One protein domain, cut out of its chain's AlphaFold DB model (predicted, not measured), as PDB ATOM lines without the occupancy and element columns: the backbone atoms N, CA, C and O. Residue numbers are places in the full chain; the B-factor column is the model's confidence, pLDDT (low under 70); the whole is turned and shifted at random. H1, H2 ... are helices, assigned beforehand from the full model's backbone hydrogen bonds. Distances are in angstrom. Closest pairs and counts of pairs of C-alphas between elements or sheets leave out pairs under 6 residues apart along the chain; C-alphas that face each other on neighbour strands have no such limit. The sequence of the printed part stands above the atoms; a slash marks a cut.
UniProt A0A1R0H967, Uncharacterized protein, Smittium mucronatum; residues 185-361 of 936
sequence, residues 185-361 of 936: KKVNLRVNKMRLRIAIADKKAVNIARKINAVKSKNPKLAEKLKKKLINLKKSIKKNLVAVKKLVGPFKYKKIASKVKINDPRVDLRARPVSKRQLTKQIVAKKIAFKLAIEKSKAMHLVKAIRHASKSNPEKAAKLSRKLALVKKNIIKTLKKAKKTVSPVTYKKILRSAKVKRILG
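What this domain is: This is residues 185 to 361 of the 936 residues of an uncharacterized protein of Smittium mucronatum (UniProt A0A1R0H967). Two long helical hairpins, H1 with H2 and H4 with H5, make the two arms of an open V, joined by the long link of residues 258 to 275. Short H3 folds back at the end of H2, and H6 and H7 pack on one side of H4. The printed part has 177 residues, with seven named helices, H1 to H7, and no named strand: all helix. It is loose, with a radius of gyration of the C-alphas of 22.4 A, and spans 70 by 42 by 23 A.

Where its parts are: H1, residues 185 to 213, is 42.6 A long and begins at C-alpha 185 (10.168, 48.022, 130.148). H2, residues 220 to 245, is 37.1 A long; H3 is residues 250 to 257. H4, residues 276 to 310, is 50.5 A long and begins at C-alpha 276 (20.577, 18.762, 110.158). H5, residues 314 to 339, is 37.1 A long. H6 is residues 344 to 354, and H7, residues 357 to 360, ends at C-alpha 360 (17.246, 17.426, 144.265).

How they stand to each other: H1 and H2, a hairpin, touch at a shallow tilt of 21 degrees, opposite ways; their closest C-alphas, of Ile 212 and Ala 223, are 4.9 A apart. H3 only just touches H2, with 3 pairs of C-alphas within 8 A, the closest Lys 245 and Tyr 253 at 5.8 A. H1 and H4 are apart. H4, the hub, touches H5 at a shallow tilt of 15 degrees, opposite ways, closest at C-alphas of Ile 306 and Ala 317, 4.9 A. H6 touches residues 285 to 296 of H4, closest at C-alphas of Ala 289 and Ile 350, 6.1 A. Every O i to N i+4 pair is within hydrogen-bond range in H4 and H6, against 20 of 25 in H1, 18 of 22 in H2, 3 of 4 in H3 and 20 of 22 in H5; H7 is too short for such a pair.

The domain as a whole: The C-alphas farthest apart, of Ser 217 and Ser 312, are 73.8 A apart. The printed part has no cut, and the link H3 to H4 is long. No printed residue is under 70 in pLDDT.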
ATOM      1  N   LYS A 185      10.562  49.446 130.057       86.94
ATOM      2  CA  LYS A 185      10.168  48.022 130.148       86.94
ATOM      3  C   LYS A 185       9.535  47.494 128.840       86.94
ATOM      4  O   LYS A 185       9.720  46.326 128.486       86.94
ATOM      5  N   LYS A 186       8.839  48.341 128.067       88.12
ATOM      6  CA  LYS A 186       8.255  48.001 126.749       88.12
ATOM      7  C   LYS A 186       9.324  48.015 125.644       88.12
ATOM      8  O   LYS A 186       9.340  47.094 124.818       88.12
ATOM      9  N   VAL A 187      10.223  49.006 125.656       92.19
ATOM     10  CA  VAL A 187      11.341  49.151 124.698       92.19
ATOM     11  C   VAL A 187      12.327  47.991 124.832       92.19
ATOM     12  O   VAL A 187      12.545  47.265 123.860       92.19
ATOM     13  N   ASN A 188      12.800  47.689 126.043       92.06
ATOM     14  CA  ASN A 188      13.694  46.558 126.315       92.06
ATOM     15  C   ASN A 188      13.097  45.209 125.869       92.06
ATOM     16  O   ASN A 188      13.797  44.346 125.329       92.06
ATOM     17  N   LEU A 189      11.778  45.025 125.995       92.12
ATOM     18  CA  LEU A 189      11.074  43.837 125.496       92.12
ATOM     19  C   LEU A 189      10.888  43.834 123.959       92.12
ATOM     20  O   LEU A 189      10.578  42.785 123.381       92.12
ATOM     21  N   ARG A 190      11.015  44.975 123.271       93.56
ATOM     22  CA  ARG A 190      11.036  45.088 121.798       93.56
ATOM     23  C   ARG A 190      12.447  44.810 121.271       93.56
ATOM     24  O   ARG A 190      12.590  43.925 120.426       93.56
ATOM     25  N   VAL A 191      13.463  45.449 121.847       95.88
ATOM     26  CA  VAL A 191      14.892  45.263 121.537       95.88
ATOM     27  C   VAL A 191      15.309  43.801 121.702       95.88
ATOM     28  O   VAL A 191      15.767  43.187 120.739       95.88
ATOM     29  N   ASN A 192      15.030  43.168 122.849       94.69
ATOM     30  CA  ASN A 192      15.381  41.757 123.072       94.69
ATOM     31  C   ASN A 192      14.723  40.789 122.066       94.69
ATOM     32  O   ASN A 192      15.306  39.764 121.709       94.69
ATOM     33  N   LYS A 193      13.531  41.111 121.539       94.31
ATOM     34  CA  LYS A 193      12.900  40.319 120.464       94.31
ATOM     35  C   LYS A 193      13.582  40.508 119.111       94.31
ATOM     36  O   LYS A 193      13.495  39.598 118.291       94.31
ATOM     37  N   MET A 194      14.216  41.653 118.858       95.81
ATOM     38  CA  MET A 194      14.937  41.923 117.610       95.81
ATOM     39  C   MET A 194      16.367  41.383 117.677       95.81
ATOM     40  O   MET A 194      16.740  40.634 116.781       95.81
ATOM     41  N   ARG A 195      17.075  41.547 118.804       96.31
ATOM     42  CA  ARG A 195      18.330  40.831 119.112       96.31
ATOM     43  C   ARG A 195      18.188  39.310 118.934       96.31
ATOM     44  O   ARG A 195      19.017  38.678 118.285       96.31
ATOM     45  N   LEU A 196      17.082  38.721 119.408       94.00
ATOM     46  CA  LEU A 196      16.783  37.296 119.199       94.00
ATOM     47  C   LEU A 196      16.469  36.935 117.731       94.00
ATOM     48  O   LEU A 196      16.712  35.801 117.328       94.00
ATOM     49  N   ARG A 197      15.920  37.853 116.923       94.75
ATOM     50  CA  ARG A 197      15.727  37.626 115.476       94.75
ATOM     51  C   ARG A 197      17.053  37.671 114.733       94.75
ATOM     52  O   ARG A 197      17.303  36.756 113.956       94.75
ATOM     53  N   ILE A 198      17.876  38.682 115.014       97.19
ATOM     54  CA  ILE A 198      19.225  38.860 114.467       97.19
ATOM     55  C   ILE A 198      20.027  37.577 114.707       97.19
ATOM     56  O   ILE A 198      20.321  36.876 113.747       97.19
ATOM     57  N   ALA A 199      20.188  37.146 115.964       95.31
ATOM     58  CA  ALA A 199      20.918  35.925 116.335       95.31
ATOM     59  C   ALA A 199      20.303  34.587 115.835       95.31
ATOM     60  O   ALA A 199      20.882  33.519 116.046       95.31
ATOM     61  N   ILE A 200      19.121  34.608 115.202       92.94
ATOM     62  CA  ILE A 200      18.491  33.452 114.529       92.94
ATOM     63  C   ILE A 200      18.586  33.558 112.997       92.94
ATOM     64  O   ILE A 200      18.512  32.531 112.318       92.94
ATOM     65  N   ALA A 201      18.707  34.764 112.441       95.88
ATOM     66  CA  ALA A 201      18.976  34.998 111.026       95.88
ATOM     67  C   ALA A 201      20.469  34.794 110.732       95.88
ATOM     68  O   ALA A 201      20.804  33.976 109.885       95.88
ATOM     69  N   ASP A 202      21.329  35.425 111.528       97.31
ATOM     70  CA  ASP A 202      22.787  35.285 111.572       97.31
ATOM     71  C   ASP A 202      23.240  33.813 111.521       97.31
ATOM     72  O   ASP A 202      23.813  33.351 110.538       97.31
ATOM     73  N   LYS A 203      22.821  33.004 112.503       94.62
ATOM     74  CA  LYS A 203      23.181  31.574 112.594       94.62
ATOM     75  C   LYS A 203      22.556  30.677 111.517       94.62
ATOM     76  O   LYS A 203      22.822  29.476 111.491       94.62
ATOM     77  N   LYS A 204      21.708  31.225 110.640       95.19
ATOM     78  CA  LYS A 204      21.320  30.580 109.375       95.19
ATOM     79  C   LYS A 204      22.146  31.087 108.207       95.19
ATOM     80  O   LYS A 204      22.367  30.307 107.299       95.19
ATOM     81  N   ALA A 205      22.538  32.357 108.218       97.38
ATOM     82  CA  ALA A 205      23.321  32.987 107.174       97.38
ATOM     83  C   ALA A 205      24.733  32.378 107.135       97.38
ATOM     84  O   ALA A 205      25.105  31.828 106.106       97.38
ATOM     85  N   VAL A 206      25.425  32.285 108.279       97.62
ATOM     86  CA  VAL A 206      26.717  31.570 108.405       97.62
ATOM     87  C   VAL A 206      26.598  30.104 107.952       97.62
ATOM     88  O   VAL A 206      27.376  29.630 107.133       97.62
ATOM     89  N   ASN A 207      25.552  29.386 108.386       96.44
ATOM     90  CA  ASN A 207      25.297  27.995 107.962       96.44
ATOM     91  C   ASN A 207      24.589  27.867 106.588       96.44
ATOM     92  O   ASN A 207      24.040  26.809 106.267       96.44
ATOM     93  N   ILE A 208      24.545  28.950 105.808       96.75
ATOM     94  CA  ILE A 208      24.205  28.962 104.381       96.75
ATOM     95  C   ILE A 208      25.443  29.353 103.569       96.75
ATOM     96  O   ILE A 208      25.678  28.697 102.566       96.75
ATOM     97  N   ALA A 209      26.275  30.295 104.029       97.56
ATOM     98  CA  ALA A 209      27.601  30.567 103.462       97.56
ATOM     99  C   ALA A 209      28.468  29.293 103.440       97.56
ATOM    100  O   ALA A 209      28.775  28.789 102.367       97.56
ATOM    101  N   ARG A 210      28.632  28.628 104.594       97.69
ATOM    102  CA  ARG A 210      29.279  27.302 104.720       97.69
ATOM    103  C   ARG A 210      28.632  26.178 103.886       97.69
ATOM    104  O   ARG A 210      29.155  25.073 103.816       97.69
ATOM    105  N   LYS A 211      27.454  26.409 103.290       96.62
ATOM    106  CA  LYS A 211      26.779  25.491 102.351       96.62
ATOM    107  C   LYS A 211      26.850  25.926 100.892       96.62
ATOM    108  O   LYS A 211      26.509  25.118 100.040       96.62
ATOM    109  N   ILE A 212      27.204  27.176 100.621       97.62
ATOM    110  CA  ILE A 212      27.557  27.642  99.284       97.62
ATOM    111  C   ILE A 212      28.956  27.108  98.999       97.62
ATOM    112  O   ILE A 212      29.099  26.353  98.053       97.62
ATOM    113  N   ASN A 213      29.924  27.357  99.886       96.88
ATOM    114  CA  ASN A 213      31.311  26.911  99.722       96.88
ATOM    115  C   ASN A 213      31.385  25.380  99.555       96.88
ATOM    116  O   ASN A 213      31.794  24.895  98.508       96.88
ATOM    117  N   ALA A 214      30.824  24.612 100.498       96.56
ATOM    118  CA  ALA A 214      30.792  23.143 100.444       96.56
ATOM    119  C   ALA A 214      29.895  22.524  99.337       96.56
ATOM    120  O   ALA A 214      29.652  21.316  99.365       96.56
ATOM    121  N   VAL A 215      29.324  23.328  98.426       97.06
ATOM    122  CA  VAL A 215      28.513  22.869  97.277       97.06
ATOM    123  C   VAL A 215      28.799  23.687  95.991       97.06
ATOM    124  O   VAL A 215      28.126  23.455  94.992       97.06
ATOM    125  N   LYS A 216      29.775  24.622  95.966       96.81
ATOM    126  CA  LYS A 216      30.078  25.459  94.777       96.81
ATOM    127  C   LYS A 216      30.438  24.557  93.595       96.81
ATOM    128  O   LYS A 216      29.759  24.627  92.580       96.81
ATOM    129  N   SER A 217      31.412  23.668  93.803       95.31
ATOM    130  CA  SER A 217      31.801  22.613  92.864       95.31
ATOM    131  C   SER A 217      30.678  21.590  92.666       95.31
ATOM    132  O   SER A 217      30.122  21.463  91.583       95.31
ATOM    133  N   LYS A 218      30.254  20.901  93.735       97.25
ATOM    134  CA  LYS A 218      29.384  19.712  93.600       97.25
ATOM    135  C   LYS A 218      27.946  19.978  93.116       97.25
ATOM    136  O   LYS A 218      27.263  19.024  92.751       97.25
ATOM    137  N   ASN A 219      27.421  21.213  93.170       97.38
ATOM    138  CA  ASN A 219      26.133  21.554  92.540       97.38
ATOM    139  C   ASN A 219      25.900  23.084  92.386       97.38
ATOM    140  O   ASN A 219      25.198  23.687  93.218       97.38
ATOM    141  N   PRO A 220      26.387  23.739  91.313       97.12
ATOM    142  CA  PRO A 220      26.276  25.195  91.145       97.12
ATOM    143  C   PRO A 220      24.816  25.680  91.116       97.12
ATOM    144  O   PRO A 220      24.451  26.628  91.822       97.12
ATOM    145  N   LYS A 221      23.927  24.945  90.426       96.88
ATOM    146  CA  LYS A 221      22.474  25.215  90.351       96.88
ATOM    147  C   LYS A 221      21.760  25.141  91.722       96.88
ATOM    148  O   LYS A 221      20.631  25.634  91.842       96.88
ATOM    149  N   LEU A 222      22.375  24.573  92.770       96.62
ATOM    150  CA  LEU A 222      21.911  24.647  94.167       96.62
ATOM    151  C   LEU A 222      22.626  25.751  94.959       96.62
ATOM    152  O   LEU A 222      21.970  26.415  95.771       96.62
ATOM    153  N   ALA A 223      23.925  25.965  94.727       97.38
ATOM    154  CA  ALA A 223      24.715  27.025  95.354       97.38
ATOM    155  C   ALA A 223      24.169  28.427  95.021       97.38
ATOM    156  O   ALA A 223      23.964  29.236  95.924       97.38
ATOM    157  N   GLU A 224      23.797  28.689  93.767       97.56
ATOM    158  CA  GLU A 224      23.133  29.921  93.305       97.56
ATOM    159  C   GLU A 224      21.783  30.139  94.029       97.56
ATOM    160  O   GLU A 224      21.542  31.171  94.675       97.56
ATOM    161  N   LYS A 225      20.966  29.082  94.118       97.56
ATOM    162  CA  LYS A 225      19.739  29.066  94.931       97.56
ATOM    163  C   LYS A 225      20.012  29.224  96.435       97.56
ATOM    164  O   LYS A 225      19.063  29.498  97.179       97.56
ATOM    165  N   LEU A 226      21.240  29.059  96.930       97.19
ATOM    166  CA  LEU A 226      21.647  29.413  98.295       97.19
ATOM    167  C   LEU A 226      22.175  30.857  98.390       97.19
ATOM    168  O   LEU A 226      21.768  31.532  99.339       97.19
ATOM    169  N   LYS A 227      22.940  31.374  97.408       97.94
ATOM    170  CA  LYS A 227      23.338  32.798  97.292       97.94
ATOM    171  C   LYS A 227      22.099  33.700  97.424       97.94
ATOM    172  O   LYS A 227      21.998  34.482  98.375       97.94
ATOM    173  N   LYS A 228      21.059  33.472  96.608       97.94
ATOM    174  CA  LYS A 228      19.779  34.221  96.668       97.94
ATOM    175  C   LYS A 228      19.056  34.117  98.031       97.94
ATOM    176  O   LYS A 228      18.326  35.031  98.424       97.94
ATOM    177  N   LYS A 229      19.283  33.056  98.825       97.56
ATOM    178  CA  LYS A 229      18.768  32.935 100.212       97.56
ATOM    179  C   LYS A 229      19.650  33.643 101.249       97.56
ATOM    180  O   LYS A 229      19.112  34.126 102.247       97.56
ATOM    181  N   LEU A 230      20.964  33.717 101.028       97.94
ATOM    182  CA  LEU A 230      21.914  34.418 101.892       97.94
ATOM    183  C   LEU A 230      21.703  35.935 101.832       97.94
ATOM    184  O   LEU A 230      21.562  36.562 102.880       97.94
ATOM    185  N   ILE A 231      21.556  36.497 100.627       97.81
ATOM    186  CA  ILE A 231      21.252  37.923 100.395       97.81
ATOM    187  C   ILE A 231      19.985  38.336 101.157       97.81
ATOM    188  O   ILE A 231      19.981  39.308 101.913       97.81
ATOM    189  N   ASN A 232      18.920  37.534 101.057       97.06
ATOM    190  CA  ASN A 232      17.670  37.751 101.789       97.06
ATOM    191  C   ASN A 232      17.837  37.702 103.325       97.06
ATOM    192  O   ASN A 232      17.091  38.368 104.048       97.06
ATOM    193  N   LEU A 233      18.813  36.949 103.849       97.56
ATOM    194  CA  LEU A 233      19.160  36.978 105.273       97.56
ATOM    195  C   LEU A 233      20.016  38.199 105.637       97.56
ATOM    196  O   LEU A 233      19.666  38.849 106.621       97.56
ATOM    197  N   LYS A 234      21.040  38.569 104.847       97.81
ATOM    198  CA  LYS A 234      21.824  39.810 105.042       97.81
ATOM    199  C   LYS A 234      20.900  41.044 105.046       97.81
ATOM    200  O   LYS A 234      20.880  41.775 106.038       97.81
ATOM    201  N   LYS A 235      20.017  41.206 104.043       97.75
ATOM    202  CA  LYS A 235      18.996  42.284 103.995       97.75
ATOM    203  C   LYS A 235      18.051  42.250 105.216       97.75
ATOM    204  O   LYS A 235      17.709  43.294 105.774       97.75
ATOM    205  N   SER A 236      17.670  41.064 105.710       97.12
ATOM    206  CA  SER A 236      16.857  40.940 106.935       97.12
ATOM    207  C   SER A 236      17.621  41.311 108.216       97.12
ATOM    208  O   SER A 236      17.022  41.868 109.137       97.12
ATOM    209  N   ILE A 237      18.924  41.033 108.288       97.88
ATOM    210  CA  ILE A 237      19.789  41.392 109.420       97.88
ATOM    211  C   ILE A 237      20.006  42.907 109.454       97.88
ATOM    212  O   ILE A 237      19.616  43.506 110.458       97.88
ATOM    213  N   LYS A 238      20.470  43.533 108.351       97.88
ATOM    214  CA  LYS A 238      20.602  45.004 108.228       97.88
ATOM    215  C   LYS A 238      19.306  45.707 108.689       97.88
ATOM    216  O   LYS A 238      19.332  46.527 109.603       97.88
ATOM    217  N   LYS A 239      18.129  45.272 108.205       97.94
ATOM    218  CA  LYS A 239      16.824  45.852 108.601       97.94
ATOM    219  C   LYS A 239      16.433  45.663 110.078       97.94
ATOM    220  O   LYS A 239      15.689  46.487 110.610       97.94
ATOM    221  N   ASN A 240      16.880  44.603 110.763       97.19
ATOM    222  CA  ASN A 240      16.660  44.481 112.214       97.19
ATOM    223  C   ASN A 240      17.715  45.259 113.026       97.19
ATOM    224  O   ASN A 240      17.380  45.672 114.131       97.19
ATOM    225  N   LEU A 241      18.932  45.473 112.507       98.06
ATOM    226  CA  LEU A 241      19.970  46.295 113.148       98.06
ATOM    227  C   LEU A 241      19.599  47.782 113.139       98.06
ATOM    228  O   LEU A 241      19.577  48.385 114.206       98.06
ATOM    229  N   VAL A 242      19.174  48.345 112.001       97.94
ATOM    230  CA  VAL A 242      18.671  49.736 111.923       97.94
ATOM    231  C   VAL A 242      17.503  49.958 112.896       97.94
ATOM    232  O   VAL A 242      17.461  50.940 113.633       97.94
ATOM    233  N   ALA A 243      16.584  48.989 112.985       97.06
ATOM    234  CA  ALA A 243      15.476  49.017 113.942       97.06
ATOM    235  C   ALA A 243      15.898  48.822 115.418       97.06
ATOM    236  O   ALA A 243      15.046  48.936 116.301       97.06
ATOM    237  N   VAL A 244      17.168  48.498 115.689       97.44
ATOM    238  CA  VAL A 244      17.784  48.514 117.025       97.44
ATOM    239  C   VAL A 244      18.579  49.807 117.252       97.44
ATOM    240  O   VAL A 244      18.417  50.349 118.338       97.44
ATOM    241  N   LYS A 245      19.324  50.352 116.264       97.75
ATOM    242  CA  LYS A 245      19.981  51.683 116.358       97.75
ATOM    243  C   LYS A 245      18.952  52.747 116.774       97.75
ATOM    244  O   LYS A 245      19.127  53.399 117.788       97.75
ATOM    245  N   LYS A 246      17.781  52.787 116.118       97.50
ATOM    246  CA  LYS A 246      16.656  53.685 116.478       97.50
ATOM    247  C   LYS A 246      15.890  53.315 117.778       97.50
ATOM    248  O   LYS A 246      14.722  53.672 117.903       97.50
ATOM    249  N   LEU A 247      16.455  52.519 118.701       96.50
ATOM    250  CA  LEU A 247      15.808  52.095 119.967       96.50
ATOM    251  C   LEU A 247      16.762  51.837 121.157       96.50
ATOM    252  O   LEU A 247      16.270  51.508 122.240       96.50
ATOM    253  N   VAL A 248      18.085  51.917 120.984       97.00
ATOM    254  CA  VAL A 248      19.075  51.889 122.078       97.00
ATOM    255  C   VAL A 248      20.244  52.811 121.741       97.00
ATOM    256  O   VAL A 248      20.651  52.856 120.584       97.00
ATOM    257  N   GLY A 249      20.808  53.480 122.751       96.00
ATOM    258  CA  GLY A 249      22.000  54.322 122.589       96.00
ATOM    259  C   GLY A 249      23.240  53.566 122.073       96.00
ATOM    260  O   GLY A 249      23.282  52.325 122.136       96.00
ATOM    261  N   PRO A 250      24.259  54.298 121.584       97.25
ATOM    262  CA  PRO A 250      25.336  53.783 120.735       97.25
ATOM    263  C   PRO A 250      26.082  52.587 121.336       97.25
ATOM    264  O   PRO A 250      26.140  51.533 120.701       97.25
ATOM    265  N   PHE A 251      26.527  52.657 122.595       97.19
ATOM    266  CA  PHE A 251      27.197  51.545 123.292       97.19
ATOM    267  C   PHE A 251      26.392  50.231 123.271       97.19
ATOM    268  O   PHE A 251      26.916  49.139 123.016       97.19
ATOM    269  N   LYS A 252      25.072  50.319 123.488       96.31
ATOM    270  CA  LYS A 252      24.151  49.169 123.479       96.31
ATOM    271  C   LYS A 252      23.880  48.668 122.053       96.31
ATOM    272  O   LYS A 252      23.546  47.492 121.894       96.31
ATOM    273  N   TYR A 253      24.062  49.510 121.033       97.62
ATOM    274  CA  TYR A 253      24.060  49.121 119.622       97.62
ATOM    275  C   TYR A 253      25.382  48.448 119.201       97.62
ATOM    276  O   TYR A 253      25.316  47.312 118.727       97.62
ATOM    277  N   LYS A 254      26.559  49.050 119.463       97.44
ATOM    278  CA  LYS A 254      27.908  48.492 119.177       97.44
ATOM    279  C   LYS A 254      28.019  47.063 119.747       97.44
ATOM    280  O   LYS A 254      28.254  46.113 119.005       97.44
ATOM    281  N   LYS A 255      27.618  46.865 121.016       97.12
ATOM    282  CA  LYS A 255      27.580  45.564 121.744       97.12
ATOM    283  C   LYS A 255      26.522  44.546 121.250       97.12
ATOM    284  O   LYS A 255      26.476  43.411 121.748       97.12
ATOM    285  N   ILE A 256      25.653  44.920 120.302       95.69
ATOM    286  CA  ILE A 256      24.722  44.028 119.577       95.69
ATOM    287  C   ILE A 256      25.197  43.779 118.137       95.69
ATOM    288  O   ILE A 256      25.059  42.648 117.665       95.69
ATOM    289  N   ALA A 257      25.744  44.796 117.466       97.06
ATOM    290  CA  ALA A 257      26.282  44.715 116.111       97.06
ATOM    291  C   ALA A 257      27.500  43.779 116.042       97.06
ATOM    292  O   ALA A 257      27.471  42.828 115.265       97.06
ATOM    293  N   SER A 258      28.465  43.918 116.963       96.44
ATOM    294  CA  SER A 258      29.662  43.056 117.073       96.44
ATOM    295  C   SER A 258      29.380  41.585 117.424       96.44
ATOM    296  O   SER A 258      30.285  40.796 117.669       96.44
ATOM    297  N   LYS A 259      28.104  41.178 117.488       96.81
ATOM    298  CA  LYS A 259      27.676  39.791 117.754       96.81
ATOM    299  C   LYS A 259      26.920  39.186 116.563       96.81
ATOM    300  O   LYS A 259      26.178  38.212 116.734       96.81
ATOM    301  N   VAL A 260      27.102  39.771 115.375       97.38
ATOM    302  CA  VAL A 260      26.568  39.344 114.073       97.38
ATOM    303  C   VAL A 260      27.690  38.698 113.258       97.38
ATOM    304  O   VAL A 260      28.404  39.352 112.510       97.38
ATOM    305  N   LYS A 261      27.811  37.378 113.390       96.50
ATOM    306  CA  LYS A 261      28.892  36.558 112.835       96.50
ATOM    307  C   LYS A 261      28.908  36.408 111.308       96.50
ATOM    308  O   LYS A 261      29.802  35.764 110.788       96.50
ATOM    309  N   ILE A 262      27.929  36.947 110.579       95.75
ATOM    310  CA  ILE A 262      27.945  36.993 109.100       95.75
ATOM    311  C   ILE A 262      28.529  38.303 108.525       95.75
ATOM    312  O   ILE A 262      28.548  38.483 107.308       95.75
ATOM    313  N   ASN A 263      28.976  39.205 109.402       93.62
ATOM    314  CA  ASN A 263      29.662  40.463 109.087       93.62
ATOM    315  C   ASN A 263      31.046  40.540 109.782       93.62
ATOM    316  O   ASN A 263      31.613  41.616 109.891       93.62
ATOM    317  N   ASP A 264      31.516  39.431 110.348       93.62
ATOM    318  CA  ASP A 264      32.663  39.324 111.256       93.62
ATOM    319  C   ASP A 264      33.750  38.549 110.487       93.62
ATOM    320  O   ASP A 264      33.516  37.364 110.225       93.62
ATOM    321  N   PRO A 265      34.856  39.183 110.037       91.44
ATOM    322  CA  PRO A 265      35.833  38.538 109.151       91.44
ATOM    323  C   PRO A 265      36.507  37.338 109.828       91.44
ATOM    324  O   PRO A 265      36.702  36.303 109.196       91.44
ATOM    325  N   ARG A 266      36.682  37.396 111.157       94.25
ATOM    326  CA  ARG A 266      37.190  36.306 112.013       94.25
ATOM    327  C   ARG A 266      36.237  35.094 112.106       94.25
ATOM    328  O   ARG A 266      36.399  34.221 112.961       94.25
ATOM    329  N   VAL A 267      35.178  35.027 111.291       94.31
ATOM    330  CA  VAL A 267      34.255  33.885 111.211       94.31
ATOM    331  C   VAL A 267      34.447  33.166 109.899       94.31
ATOM    332  O   VAL A 267      33.742  33.419 108.926       94.31
ATOM    333  N   ASP A 268      35.322  32.168 109.940       95.56
ATOM    334  CA  ASP A 268      35.520  31.223 108.851       95.56
ATOM    335  C   ASP A 268      34.169  30.774 108.230       95.56
ATOM    336  O   ASP A 268      33.230  30.307 108.901       95.56
ATOM    337  N   LEU A 269      34.066  30.948 106.913       95.38
ATOM    338  CA  LEU A 269      32.915  30.553 106.100       95.38
ATOM    339  C   LEU A 269      33.202  29.309 105.241       95.38
ATOM    340  O   LEU A 269      32.267  28.792 104.624       95.38
ATOM    341  N   ARG A 270      34.445  28.803 105.236       94.88
ATOM    342  CA  ARG A 270      34.880  27.581 104.547       94.88
ATOM    343  C   ARG A 270      34.504  26.319 105.357       94.88
ATOM    344  O   ARG A 270      34.030  25.353 104.759       94.88
ATOM    345  N   ALA A 271      34.583  26.314 106.696       94.94
ATOM    346  CA  ALA A 271      34.409  25.077 107.474       94.94
ATOM    347  C   ALA A 271      33.027  24.409 107.380       94.94
ATOM    348  O   ALA A 271      31.963  25.039 107.323       94.94
ATOM    349  N   ARG A 272      33.060  23.073 107.493       93.62
ATOM    350  CA  ARG A 272      31.952  22.144 107.227       93.62
ATOM    351  C   ARG A 272      30.608  22.581 107.871       93.62
ATOM    352  O   ARG A 272      30.532  22.860 109.073       93.62
ATOM    353  N   PRO A 273      29.495  22.617 107.107       94.81
ATOM    354  CA  PRO A 273      28.225  23.188 107.561       94.81
ATOM    355  C   PRO A 273      27.480  22.309 108.580       94.81
ATOM    356  O   PRO A 273      27.192  21.134 108.335       94.81
ATOM    357  N   VAL A 274      27.043  22.913 109.694       93.38
ATOM    358  CA  VAL A 274      26.403  22.225 110.832       93.38
ATOM    359  C   VAL A 274      25.210  21.379 110.381       93.38
ATOM    360  O   VAL A 274      24.193  21.886 109.883       93.38
ATOM    361  N   SER A 275      25.311  20.067 110.608       92.62
ATOM    362  CA  SER A 275      24.407  19.086 110.017       92.62
ATOM    363  C   SER A 275      22.987  19.178 110.578       92.62
ATOM    364  O   SER A 275      22.735  19.524 111.736       92.62
ATOM    365  N   LYS A 276      22.000  18.779 109.770       87.44
ATOM    366  CA  LYS A 276      20.577  18.762 110.158       87.44
ATOM    367  C   LYS A 276      20.320  17.887 111.402       87.44
ATOM    368  O   LYS A 276      19.406  18.174 112.184       87.44
ATOM    369  N   ARG A 277      21.149  16.855 111.625       88.75
ATOM    370  CA  ARG A 277      21.137  15.973 112.808       88.75
ATOM    371  C   ARG A 277      21.723  16.684 114.039       88.75
ATOM    372  O   ARG A 277      21.105  16.644 115.101       88.75
ATOM    373  N   GLN A 278      22.836  17.409 113.899       90.31
ATOM    374  CA  GLN A 278      23.394  18.261 114.964       90.31
ATOM    375  C   GLN A 278      22.433  19.402 115.344       90.31
ATOM    376  O   GLN A 278      22.088  19.541 116.517       90.31
ATOM    377  N   LEU A 279      21.900  20.156 114.375       86.75
ATOM    378  CA  LEU A 279      20.931  21.237 114.619       86.75
ATOM    379  C   LEU A 279      19.680  20.743 115.360       86.75
ATOM    380  O   LEU A 279      19.186  21.405 116.275       86.75
ATOM    381  N   THR A 280      19.158  19.564 115.007       87.62
ATOM    382  CA  THR A 280      18.001  18.989 115.711       87.62
ATOM    383  C   THR A 280      18.355  18.488 117.115       87.62
ATOM    384  O   THR A 280      17.577  18.768 118.031       87.62
ATOM    385  N   LYS A 281      19.534  17.873 117.331       90.81
ATOM    386  CA  LYS A 281      20.076  17.587 118.679       90.81
ATOM    387  C   LYS A 281      20.170  18.876 119.520       90.81
ATOM    388  O   LYS A 281      19.600  18.925 120.610       90.81
ATOM    389  N   GLN A 282      20.769  19.953 119.002       89.69
ATOM    390  CA  GLN A 282      20.879  21.249 119.694       89.69
ATOM    391  C   GLN A 282      19.509  21.873 120.026       89.69
ATOM    392  O   GLN A 282      19.304  22.397 121.122       89.69
ATOM    393  N   ILE A 283      18.538  21.813 119.106       88.25
ATOM    394  CA  ILE A 283      17.174  22.320 119.336       88.25
ATOM    395  C   ILE A 283      16.442  21.493 120.407       88.25
ATOM    396  O   ILE A 283      15.646  22.048 121.170       88.25
ATOM    397  N   VAL A 284      16.684  20.179 120.482       91.38
ATOM    398  CA  VAL A 284      16.156  19.316 121.551       91.38
ATOM    399  C   VAL A 284      16.823  19.650 122.886       91.38
ATOM    400  O   VAL A 284      16.102  19.893 123.854       91.38
ATOM    401  N   ALA A 285      18.152  19.778 122.922       92.81
ATOM    402  CA  ALA A 285      18.917  20.183 124.102       92.81
ATOM    403  C   ALA A 285      18.421  21.522 124.678       92.81
ATOM    404  O   ALA A 285      18.024  21.581 125.841       92.81
ATOM    405  N   LYS A 286      18.303  22.572 123.848       90.69
ATOM    406  CA  LYS A 286      17.790  23.896 124.259       90.69
ATOM    407  C   LYS A 286      16.354  23.834 124.805       90.69
ATOM    408  O   LYS A 286      16.043  24.494 125.793       90.69
ATOM    409  N   LYS A 287      15.476  23.002 124.228       92.12
ATOM    410  CA  LYS A 287      14.103  22.786 124.742       92.12
ATOM    411  C   LYS A 287      14.068  22.025 126.069       92.12
ATOM    412  O   LYS A 287      13.171  22.263 126.875       92.12
ATOM    413  N   ILE A 288      15.007  21.108 126.284       93.44
ATOM    414  CA  ILE A 288      15.158  20.361 127.537       93.44
ATOM    415  C   ILE A 288      15.699  21.287 128.632       93.44
ATOM    416  O   ILE A 288      15.075  21.368 129.685       93.44
ATOM    417  N   ALA A 289      16.759  22.053 128.355       92.50
ATOM    418  CA  ALA A 289      17.318  23.058 129.262       92.50
ATOM    419  C   ALA A 289      16.265  24.096 129.691       92.50
ATOM    420  O   ALA A 289      16.028  24.284 130.881       92.50
ATOM    421  N   PHE A 290      15.533  24.683 128.735       92.31
ATOM    422  CA  PHE A 290      14.452  25.632 129.025       92.31
ATOM    423  C   PHE A 290      13.322  25.016 129.872       92.31
ATOM    424  O   PHE A 290      12.785  25.666 130.769       92.31
ATOM    425  N   LYS A 291      12.973  23.739 129.643       94.38
ATOM    426  CA  LYS A 291      11.999  23.038 130.493       94.38
ATOM    427  C   LYS A 291      12.545  22.788 131.903       94.38
ATOM    428  O   LYS A 291      11.788  22.929 132.858       94.38
ATOM    429  N   LEU A 292      13.819  22.418 132.038       94.88
ATOM    430  CA  LEU A 292      14.469  22.234 133.337       94.88
ATOM    431  C   LEU A 292      14.506  23.551 134.118       94.88
ATOM    432  O   LEU A 292      14.133  23.538 135.281       94.88
ATOM    433  N   ALA A 293      14.828  24.678 133.474       92.69
ATOM    434  CA  ALA A 293      14.785  26.007 134.090       92.69
ATOM    435  C   ALA A 293      13.385  26.374 134.626       92.69
ATOM    436  O   ALA A 293      13.266  26.857 135.749       92.69
ATOM    437  N   ILE A 294      12.315  26.074 133.874       92.94
ATOM    438  CA  ILE A 294      10.924  26.309 134.311       92.94
ATOM    439  C   ILE A 294      10.506  25.400 135.474       92.94
ATOM    440  O   ILE A 294       9.789  25.840 136.370       92.94
ATOM    441  N   GLU A 295      10.889  24.120 135.473       95.69
ATOM    442  CA  GLU A 295      10.581  23.246 136.614       95.69
ATOM    443  C   GLU A 295      11.472  23.589 137.830       95.69
ATOM    444  O   GLU A 295      11.009  23.473 138.960       95.69
ATOM    445  N   LYS A 296      12.693  24.105 137.612       93.62
ATOM    446  CA  LYS A 296      13.578  24.668 138.646       93.62
ATOM    447  C   LYS A 296      12.970  25.891 139.326       93.62
ATOM    448  O   LYS A 296      12.893  25.889 140.547       93.62
ATOM    449  N   SER A 297      12.523  26.911 138.588       93.38
ATOM    450  CA  SER A 297      11.962  28.112 139.227       93.38
ATOM    451  C   SER A 297      10.717  27.776 140.050       93.38
ATOM    452  O   SER A 297      10.601  28.215 141.189       93.38
ATOM    453  N   LYS A 298       9.846  26.886 139.551       96.00
ATOM    454  CA  LYS A 298       8.733  26.329 140.342       96.00
ATOM    455  C   LYS A 298       9.196  25.617 141.609       96.00
ATOM    456  O   LYS A 298       8.550  25.776 142.636       96.00
ATOM    457  N   ALA A 299      10.262  24.819 141.542       95.56
ATOM    458  CA  ALA A 299      10.802  24.146 142.719       95.56
ATOM    459  C   ALA A 299      11.321  25.163 143.747       95.56
ATOM    460  O   ALA A 299      10.959  25.050 144.909       95.56
ATOM    461  N   MET A 300      12.059  26.195 143.321       94.31
ATOM    462  CA  MET A 300      12.533  27.267 144.211       94.31
ATOM    463  C   MET A 300      11.377  28.043 144.860       94.31
ATOM    464  O   MET A 300      11.385  28.240 146.070       94.31
ATOM    465  N   HIS A 301      10.351  28.432 144.089       96.25
ATOM    466  CA  HIS A 301       9.161  29.090 144.646       96.25
ATOM    467  C   HIS A 301       8.391  28.183 145.613       96.25
ATOM    468  O   HIS A 301       7.892  28.668 146.621       96.25
ATOM    469  N   LEU A 302       8.306  26.874 145.342       96.44
ATOM    470  CA  LEU A 302       7.691  25.920 146.267       96.44
ATOM    471  C   LEU A 302       8.526  25.737 147.540       96.44
ATOM    472  O   LEU A 302       7.934  25.665 148.602       96.44
ATOM    473  N   VAL A 303       9.861  25.709 147.460       95.75
ATOM    474  CA  VAL A 303      10.740  25.642 148.643       95.75
ATOM    475  C   VAL A 303      10.591  26.895 149.511       95.75
ATOM    476  O   VAL A 303      10.339  26.752 150.703       95.75
ATOM    477  N   LYS A 304      10.636  28.107 148.930       96.19
ATOM    478  CA  LYS A 304      10.350  29.344 149.686       96.19
ATOM    479  C   LYS A 304       8.950  29.302 150.315       96.19
ATOM    480  O   LYS A 304       8.811  29.519 151.510       96.19
ATOM    481  N   ALA A 305       7.920  28.945 149.543       96.06
ATOM    482  CA  ALA A 305       6.548  28.864 150.049       96.06
ATOM    483  C   ALA A 305       6.341  27.784 151.128       96.06
ATOM    484  O   ALA A 305       5.451  27.943 151.954       96.06
ATOM    485  N   ILE A 306       7.134  26.703 151.134       96.56
ATOM    486  CA  ILE A 306       7.143  25.716 152.223       96.56
ATOM    487  C   ILE A 306       7.773  26.329 153.474       96.56
ATOM    488  O   ILE A 306       7.135  26.257 154.511       96.56
ATOM    489  N   ARG A 307       8.936  26.997 153.376       96.62
ATOM    490  CA  ARG A 307       9.611  27.634 154.527       96.62
ATOM    491  C   ARG A 307       8.738  28.685 155.235       96.62
ATOM    492  O   ARG A 307       8.732  28.739 156.454       96.62
ATOM    493  N   HIS A 308       7.974  29.491 154.492       96.31
ATOM    494  CA  HIS A 308       7.021  30.431 155.109       96.31
ATOM    495  C   HIS A 308       5.767  29.726 155.666       96.31
ATOM    496  O   HIS A 308       5.206  30.158 156.668       96.31
ATOM    497  N   ALA A 309       5.306  28.644 155.026       96.56
ATOM    498  CA  ALA A 309       4.138  27.900 155.496       96.56
ATOM    499  C   ALA A 309       4.441  26.976 156.686       96.56
ATOM    500  O   ALA A 309       3.528  26.698 157.448       96.56
ATOM    501  N   SER A 310       5.677  26.504 156.873       95.00
ATOM    502  CA  SER A 310       6.032  25.646 158.011       95.00
ATOM    503  C   SER A 310       5.995  26.392 159.344       95.00
ATOM    504  O   SER A 310       5.653  25.768 160.333       95.00
ATOM    505  N   LYS A 311       6.256  27.710 159.355       95.19
ATOM    506  CA  LYS A 311       6.103  28.556 160.553       95.19
ATOM    507  C   LYS A 311       4.647  28.906 160.912       95.19
ATOM    508  O   LYS A 311       4.414  29.352 162.017       95.19
ATOM    509  N   SER A 312       3.685  28.782 159.986       96.69
ATOM    510  CA  SER A 312       2.330  29.363 160.164       96.69
ATOM    511  C   SER A 312       1.153  28.443 159.831       96.69
ATOM    512  O   SER A 312       0.015  28.763 160.155       96.69
ATOM    513  N   ASN A 313       1.366  27.334 159.114       97.44
ATOM    514  CA  ASN A 313       0.316  26.361 158.807       97.44
ATOM    515  C   ASN A 313       0.918  25.025 158.291       97.44
ATOM    516  O   ASN A 313       1.160  24.881 157.077       97.44
ATOM    517  N   PRO A 314       1.143  24.018 159.159       94.69
ATOM    518  CA  PRO A 314       1.822  22.772 158.783       94.69
ATOM    519  C   PRO A 314       1.067  21.981 157.700       94.69
ATOM    520  O   PRO A 314       1.676  21.446 156.767       94.69
ATOM    521  N   GLU A 315      -0.269  22.002 157.715       96.06
ATOM    522  CA  GLU A 315      -1.113  21.452 156.648       96.06
ATOM    523  C   GLU A 315      -0.764  22.014 155.255       96.06
ATOM    524  O   GLU A 315      -0.583  21.272 154.280       96.06
ATOM    525  N   LYS A 316      -0.687  23.343 155.128       96.81
ATOM    526  CA  LYS A 316      -0.354  24.070 153.892       96.81
ATOM    527  C   LYS A 316       1.071  23.752 153.456       96.81
ATOM    528  O   LYS A 316       1.278  23.527 152.259       96.81
ATOM    529  N   ALA A 317       2.014  23.627 154.394       95.88
ATOM    530  CA  ALA A 317       3.366  23.142 154.122       95.88
ATOM    531  C   ALA A 317       3.345  21.712 153.543       95.88
ATOM    532  O   ALA A 317       3.839  21.500 152.434       95.88
ATOM    533  N   ALA A 318       2.662  20.751 154.174       94.56
ATOM    534  CA  ALA A 318       2.518  19.381 153.665       94.56
ATOM    535  C   ALA A 318       1.837  19.331 152.275       94.56
ATOM    536  O   ALA A 318       2.296  18.647 151.345       94.56
ATOM    537  N   LYS A 319       0.775  20.125 152.078       96.94
ATOM    538  CA  LYS A 319       0.057  20.296 150.800       96.94
ATOM    539  C   LYS A 319       0.932  20.962 149.719       96.94
ATOM    540  O   LYS A 319       0.668  20.772 148.524       96.94
ATOM    541  N   LEU A 320       1.979  21.709 150.083       96.62
ATOM    542  CA  LEU A 320       3.006  22.244 149.176       96.62
ATOM    543  C   LEU A 320       4.145  21.238 148.921       96.62
ATOM    544  O   LEU A 320       4.518  21.046 147.761       96.62
ATOM    545  N   SER A 321       4.619  20.511 149.933       95.00
ATOM    546  CA  SER A 321       5.639  19.455 149.814       95.00
ATOM    547  C   SER A 321       5.209  18.340 148.856       95.00
ATOM    548  O   SER A 321       5.967  17.954 147.958       95.00
ATOM    549  N   ARG A 322       3.933  17.921 148.906       96.25
ATOM    550  CA  ARG A 322       3.335  16.993 147.920       96.25
ATOM    551  C   ARG A 322       3.404  17.537 146.473       96.25
ATOM    552  O   ARG A 322       3.578  16.761 145.528       96.25
ATOM    553  N   LYS A 323       3.338  18.863 146.268       97.12
ATOM    554  CA  LYS A 323       3.525  19.513 144.948       97.12
ATOM    555  C   LYS A 323       5.010  19.580 144.561       97.12
ATOM    556  O   LYS A 323       5.334  19.301 143.405       97.12
ATOM    557  N   LEU A 324       5.910  19.885 145.500       96.56
ATOM    558  CA  LEU A 324       7.361  19.915 145.270       96.56
ATOM    559  C   LEU A 324       7.887  18.540 144.836       96.56
ATOM    560  O   LEU A 324       8.607  18.451 143.840       96.56
ATOM    561  N   ALA A 325       7.449  17.458 145.485       94.88
ATOM    562  CA  ALA A 325       7.785  16.087 145.098       94.88
ATOM    563  C   ALA A 325       7.379  15.767 143.643       94.88
ATOM    564  O   ALA A 325       8.142  15.151 142.891       94.88
ATOM    565  N   LEU A 326       6.211  16.245 143.191       95.88
ATOM    566  CA  LEU A 326       5.770  16.097 141.800       95.88
ATOM    567  C   LEU A 326       6.655  16.892 140.817       95.88
ATOM    568  O   LEU A 326       6.929  16.406 139.715       95.88
ATOM    569  N   VAL A 327       7.146  18.072 141.215       96.62
ATOM    570  CA  VAL A 327       8.100  18.871 140.425       96.62
ATOM    571  C   VAL A 327       9.481  18.202 140.377       96.62
ATOM    572  O   VAL A 327       9.990  17.997 139.273       96.62
ATOM    573  N   LYS A 328      10.045  17.732 141.506       95.31
ATOM    574  CA  LYS A 328      11.284  16.916 141.524       95.31
ATOM    575  C   LYS A 328      11.151  15.703 140.579       95.31
ATOM    576  O   LYS A 328      12.003  15.474 139.718       95.31
ATOM    577  N   LYS A 329      10.011  14.998 140.609       94.75
ATOM    578  CA  LYS A 329       9.695  13.862 139.712       94.75
ATOM    579  C   LYS A 329       9.601  14.257 138.227       94.75
ATOM    580  O   LYS A 329       9.913  13.439 137.356       94.75
ATOM    581  N   ASN A 330       9.208  15.491 137.904       95.19
ATOM    582  CA  ASN A 330       9.229  16.029 136.537       95.19
ATOM    583  C   ASN A 330      10.635  16.440 136.077       95.19
ATOM    584  O   ASN A 330      10.959  16.233 134.901       95.19
ATOM    585  N   ILE A 331      11.458  16.989 136.975       95.31
ATOM    586  CA  ILE A 331      12.874  17.303 136.736       95.31
ATOM    587  C   ILE A 331      13.616  16.007 136.390       95.31
ATOM    588  O   ILE A 331      14.133  15.891 135.279       95.31
ATOM    589  N   ILE A 332      13.538  14.978 137.245       94.69
ATOM    590  CA  ILE A 332      14.185  13.667 137.036       94.69
ATOM    591  C   ILE A 332      13.757  13.023 135.706       94.69
ATOM    592  O   ILE A 332      14.601  12.584 134.925       94.69
ATOM    593  N   LYS A 333      12.457  13.024 135.369       95.69
ATOM    594  CA  LYS A 333      11.971  12.538 134.055       95.69
ATOM    595  C   LYS A 333      12.531  13.331 132.871       95.69
ATOM    596  O   LYS A 333      12.670  12.785 131.776       95.69
ATOM    597  N   THR A 334      12.823  14.615 133.062       95.50
ATOM    598  CA  THR A 334      13.386  15.483 132.018       95.50
ATOM    599  C   THR A 334      14.896  15.262 131.880       95.50
ATOM    600  O   THR A 334      15.371  15.183 130.751       95.50
ATOM    601  N   LEU A 335      15.620  15.031 132.984       95.44
ATOM    602  CA  LEU A 335      17.028  14.610 132.983       95.44
ATOM    603  C   LEU A 335      17.228  13.224 132.355       95.44
ATOM    604  O   LEU A 335      18.042  13.085 131.445       95.44
ATOM    605  N   LYS A 336      16.428  12.215 132.735       95.00
ATOM    606  CA  LYS A 336      16.490  10.877 132.109       95.00
ATOM    607  C   LYS A 336      16.171  10.917 130.607       95.00
ATOM    608  O   LYS A 336      16.685  10.098 129.853       95.00
ATOM    609  N   LYS A 337      15.382  11.899 130.142       94.50
ATOM    610  CA  LYS A 337      15.223  12.172 128.705       94.50
ATOM    611  C   LYS A 337      16.439  12.887 128.099       94.50
ATOM    612  O   LYS A 337      16.789  12.582 126.963       94.50
ATOM    613  N   ALA A 338      17.073  13.807 128.823       93.94
ATOM    614  CA  ALA A 338      18.283  14.497 128.381       93.94
ATOM    615  C   ALA A 338      19.434  13.507 128.121       93.94
ATOM    616  O   ALA A 338      19.890  13.446 126.983       93.94
ATOM    617  N   LYS A 339      19.785  12.647 129.098       95.69
ATOM    618  CA  LYS A 339      20.835  11.608 128.955       95.69
ATOM    619  C   LYS A 339      20.596  10.680 127.747       95.69
ATOM    620  O   LYS A 339      21.549  10.204 127.155       95.69
ATOM    621  N   LYS A 340      19.336  10.465 127.333       95.31
ATOM    622  CA  LYS A 340      18.964   9.650 126.153       95.31
ATOM    623  C   LYS A 340      18.823  10.408 124.818       95.31
ATOM    624  O   LYS A 340      18.475   9.783 123.822       95.31
ATOM    625  N   THR A 341      18.975  11.737 124.762       92.50
ATOM    626  CA  THR A 341      18.688  12.520 123.527       92.50
ATOM    627  C   THR A 341      19.688  13.634 123.202       92.50
ATOM    628  O   THR A 341      19.509  14.353 122.217       92.50
ATOM    629  N   VAL A 342      20.728  13.791 124.018       93.88
ATOM    630  CA  VAL A 342      21.712  14.880 123.983       93.88
ATOM    631  C   VAL A 342      23.101  14.263 124.207       93.88
ATOM    632  O   VAL A 342      23.193  13.271 124.921       93.88
ATOM    633  N   SER A 343      24.166  14.797 123.591       93.44
ATOM    634  CA  SER A 343      25.529  14.256 123.771       93.44
ATOM    635  C   SER A 343      26.026  14.412 125.219       93.44
ATOM    636  O   SER A 343      25.586  15.355 125.887       93.44
ATOM    637  N   PRO A 344      26.951  13.557 125.706       95.31
ATOM    638  CA  PRO A 344      27.450  13.606 127.084       95.31
ATOM    639  C   PRO A 344      27.947  14.994 127.504       95.31
ATOM    640  O   PRO A 344      27.482  15.523 128.511       95.31
ATOM    641  N   VAL A 345      28.769  15.653 126.677       95.31
ATOM    642  CA  VAL A 345      29.262  17.026 126.909       95.31
ATOM    643  C   VAL A 345      28.115  18.034 127.056       95.31
ATOM    644  O   VAL A 345      28.083  18.832 127.993       95.31
ATOM    645  N   THR A 346      27.109  17.981 126.176       93.31
ATOM    646  CA  THR A 346      25.954  18.893 126.268       93.31
ATOM    647  C   THR A 346      25.045  18.534 127.454       93.31
ATOM    648  O   THR A 346      24.406  19.416 128.023       93.31
ATOM    649  N   TYR A 347      25.008  17.270 127.892       94.81
ATOM    650  CA  TYR A 347      24.325  16.856 129.121       94.81
ATOM    651  C   TYR A 347      25.062  17.346 130.383       94.81
ATOM    652  O   TYR A 347      24.403  17.937 131.241       94.81
ATOM    653  N   LYS A 348      26.404  17.234 130.455       94.44
ATOM    654  CA  LYS A 348      27.248  17.869 131.495       94.44
ATOM    655  C   LYS A 348      26.966  19.388 131.553       94.44
ATOM    656  O   LYS A 348      26.611  19.901 132.617       94.44
ATOM    657  N   LYS A 349      26.973  20.096 130.410       94.50
ATOM    658  CA  LYS A 349      26.650  21.543 130.334       94.50
ATOM    659  C   LYS A 349      25.192  21.873 130.740       94.50
ATOM    660  O   LYS A 349      24.963  22.897 131.385       94.50
ATOM    661  N   ILE A 350      24.203  21.010 130.465       92.38
ATOM    662  CA  ILE A 350      22.811  21.169 130.959       92.38
ATOM    663  C   ILE A 350      22.709  20.965 132.481       92.38
ATOM    664  O   ILE A 350      21.961  21.689 133.137       92.38
ATOM    665  N   LEU A 351      23.445  20.007 133.053       92.75
ATOM    666  CA  LEU A 351      23.464  19.768 134.500       92.75
ATOM    667  C   LEU A 351      24.097  20.935 135.268       92.75
ATOM    668  O   LEU A 351      23.468  21.427 136.211       92.75
ATOM    669  N   ARG A 352      25.282  21.405 134.832       91.44
ATOM    670  CA  ARG A 352      25.977  22.571 135.411       91.44
ATOM    671  C   ARG A 352      25.074  23.817 135.363       91.44
ATOM    672  O   ARG A 352      24.692  24.336 136.407       91.44
ATOM    673  N   SER A 353      24.622  24.227 134.172       87.31
ATOM    674  CA  SER A 353      23.812  25.453 133.990       87.31
ATOM    675  C   SER A 353      22.471  25.456 134.737       87.31
ATOM    676  O   SER A 353      22.026  26.497 135.219       87.31
ATOM    677  N   ALA A 354      21.817  24.304 134.899       85.69
ATOM    678  CA  ALA A 354      20.590  24.228 135.685       85.69
ATOM    679  C   ALA A 354      20.833  24.159 137.214       85.69
ATOM    680  O   ALA A 354      19.867  24.283 137.968       85.69
ATOM    681  N   LYS A 355      22.083  24.014 137.697       87.69
ATOM    682  CA  LYS A 355      22.469  23.792 139.115       87.69
ATOM    683  C   LYS A 355      21.547  22.774 139.824       87.69
ATOM    684  O   LYS A 355      21.031  23.042 140.906       87.69
ATOM    685  N   VAL A 356      21.259  21.630 139.181       81.94
ATOM    686  CA  VAL A 356      20.156  20.732 139.611       81.94
ATOM    687  C   VAL A 356      20.442  19.993 140.924       81.94
ATOM    688  O   VAL A 356      19.491  19.737 141.663       81.94
ATOM    689  N   LYS A 357      21.722  19.723 141.250       83.75
ATOM    690  CA  LYS A 357      22.149  19.115 142.531       83.75
ATOM    691  C   LYS A 357      21.469  19.812 143.728       83.75
ATOM    692  O   LYS A 357      20.745  19.151 144.468       83.75
ATOM    693  N   ARG A 358      21.555  21.153 143.821       85.00
ATOM    694  CA  ARG A 358      20.954  21.973 144.905       85.00
ATOM    695  C   ARG A 358      19.430  21.804 145.078       85.00
ATOM    696  O   ARG A 358      18.913  22.086 146.146       85.00
ATOM    697  N   ILE A 359      18.689  21.370 144.051       82.94
ATOM    698  CA  ILE A 359      17.212  21.245 144.100       82.94
ATOM    699  C   ILE A 359      16.766  19.812 144.387       82.94
ATOM    700  O   ILE A 359      15.697  19.588 144.961       82.94
ATOM    701  N   LEU A 360      17.548  18.820 143.962       82.19
ATOM    702  CA  LEU A 360      17.246  17.426 144.265       82.19
ATOM    703  C   LEU A 360      17.738  17.041 145.673       82.19
ATOM    704  O   LEU A 360      17.007  16.305 146.333       82.19
ATOM    705  N   GLY A 361      18.838  17.640 146.152       77.62
ATOM    706  CA  GLY A 361      19.552  17.309 147.399       77.62
ATOM    707  C   GLY A 361      20.785  16.433 147.117       77.62
ATOM    708  O   GLY A 361      20.852  15.861 146.023       77.62
TER     709      GLY A 361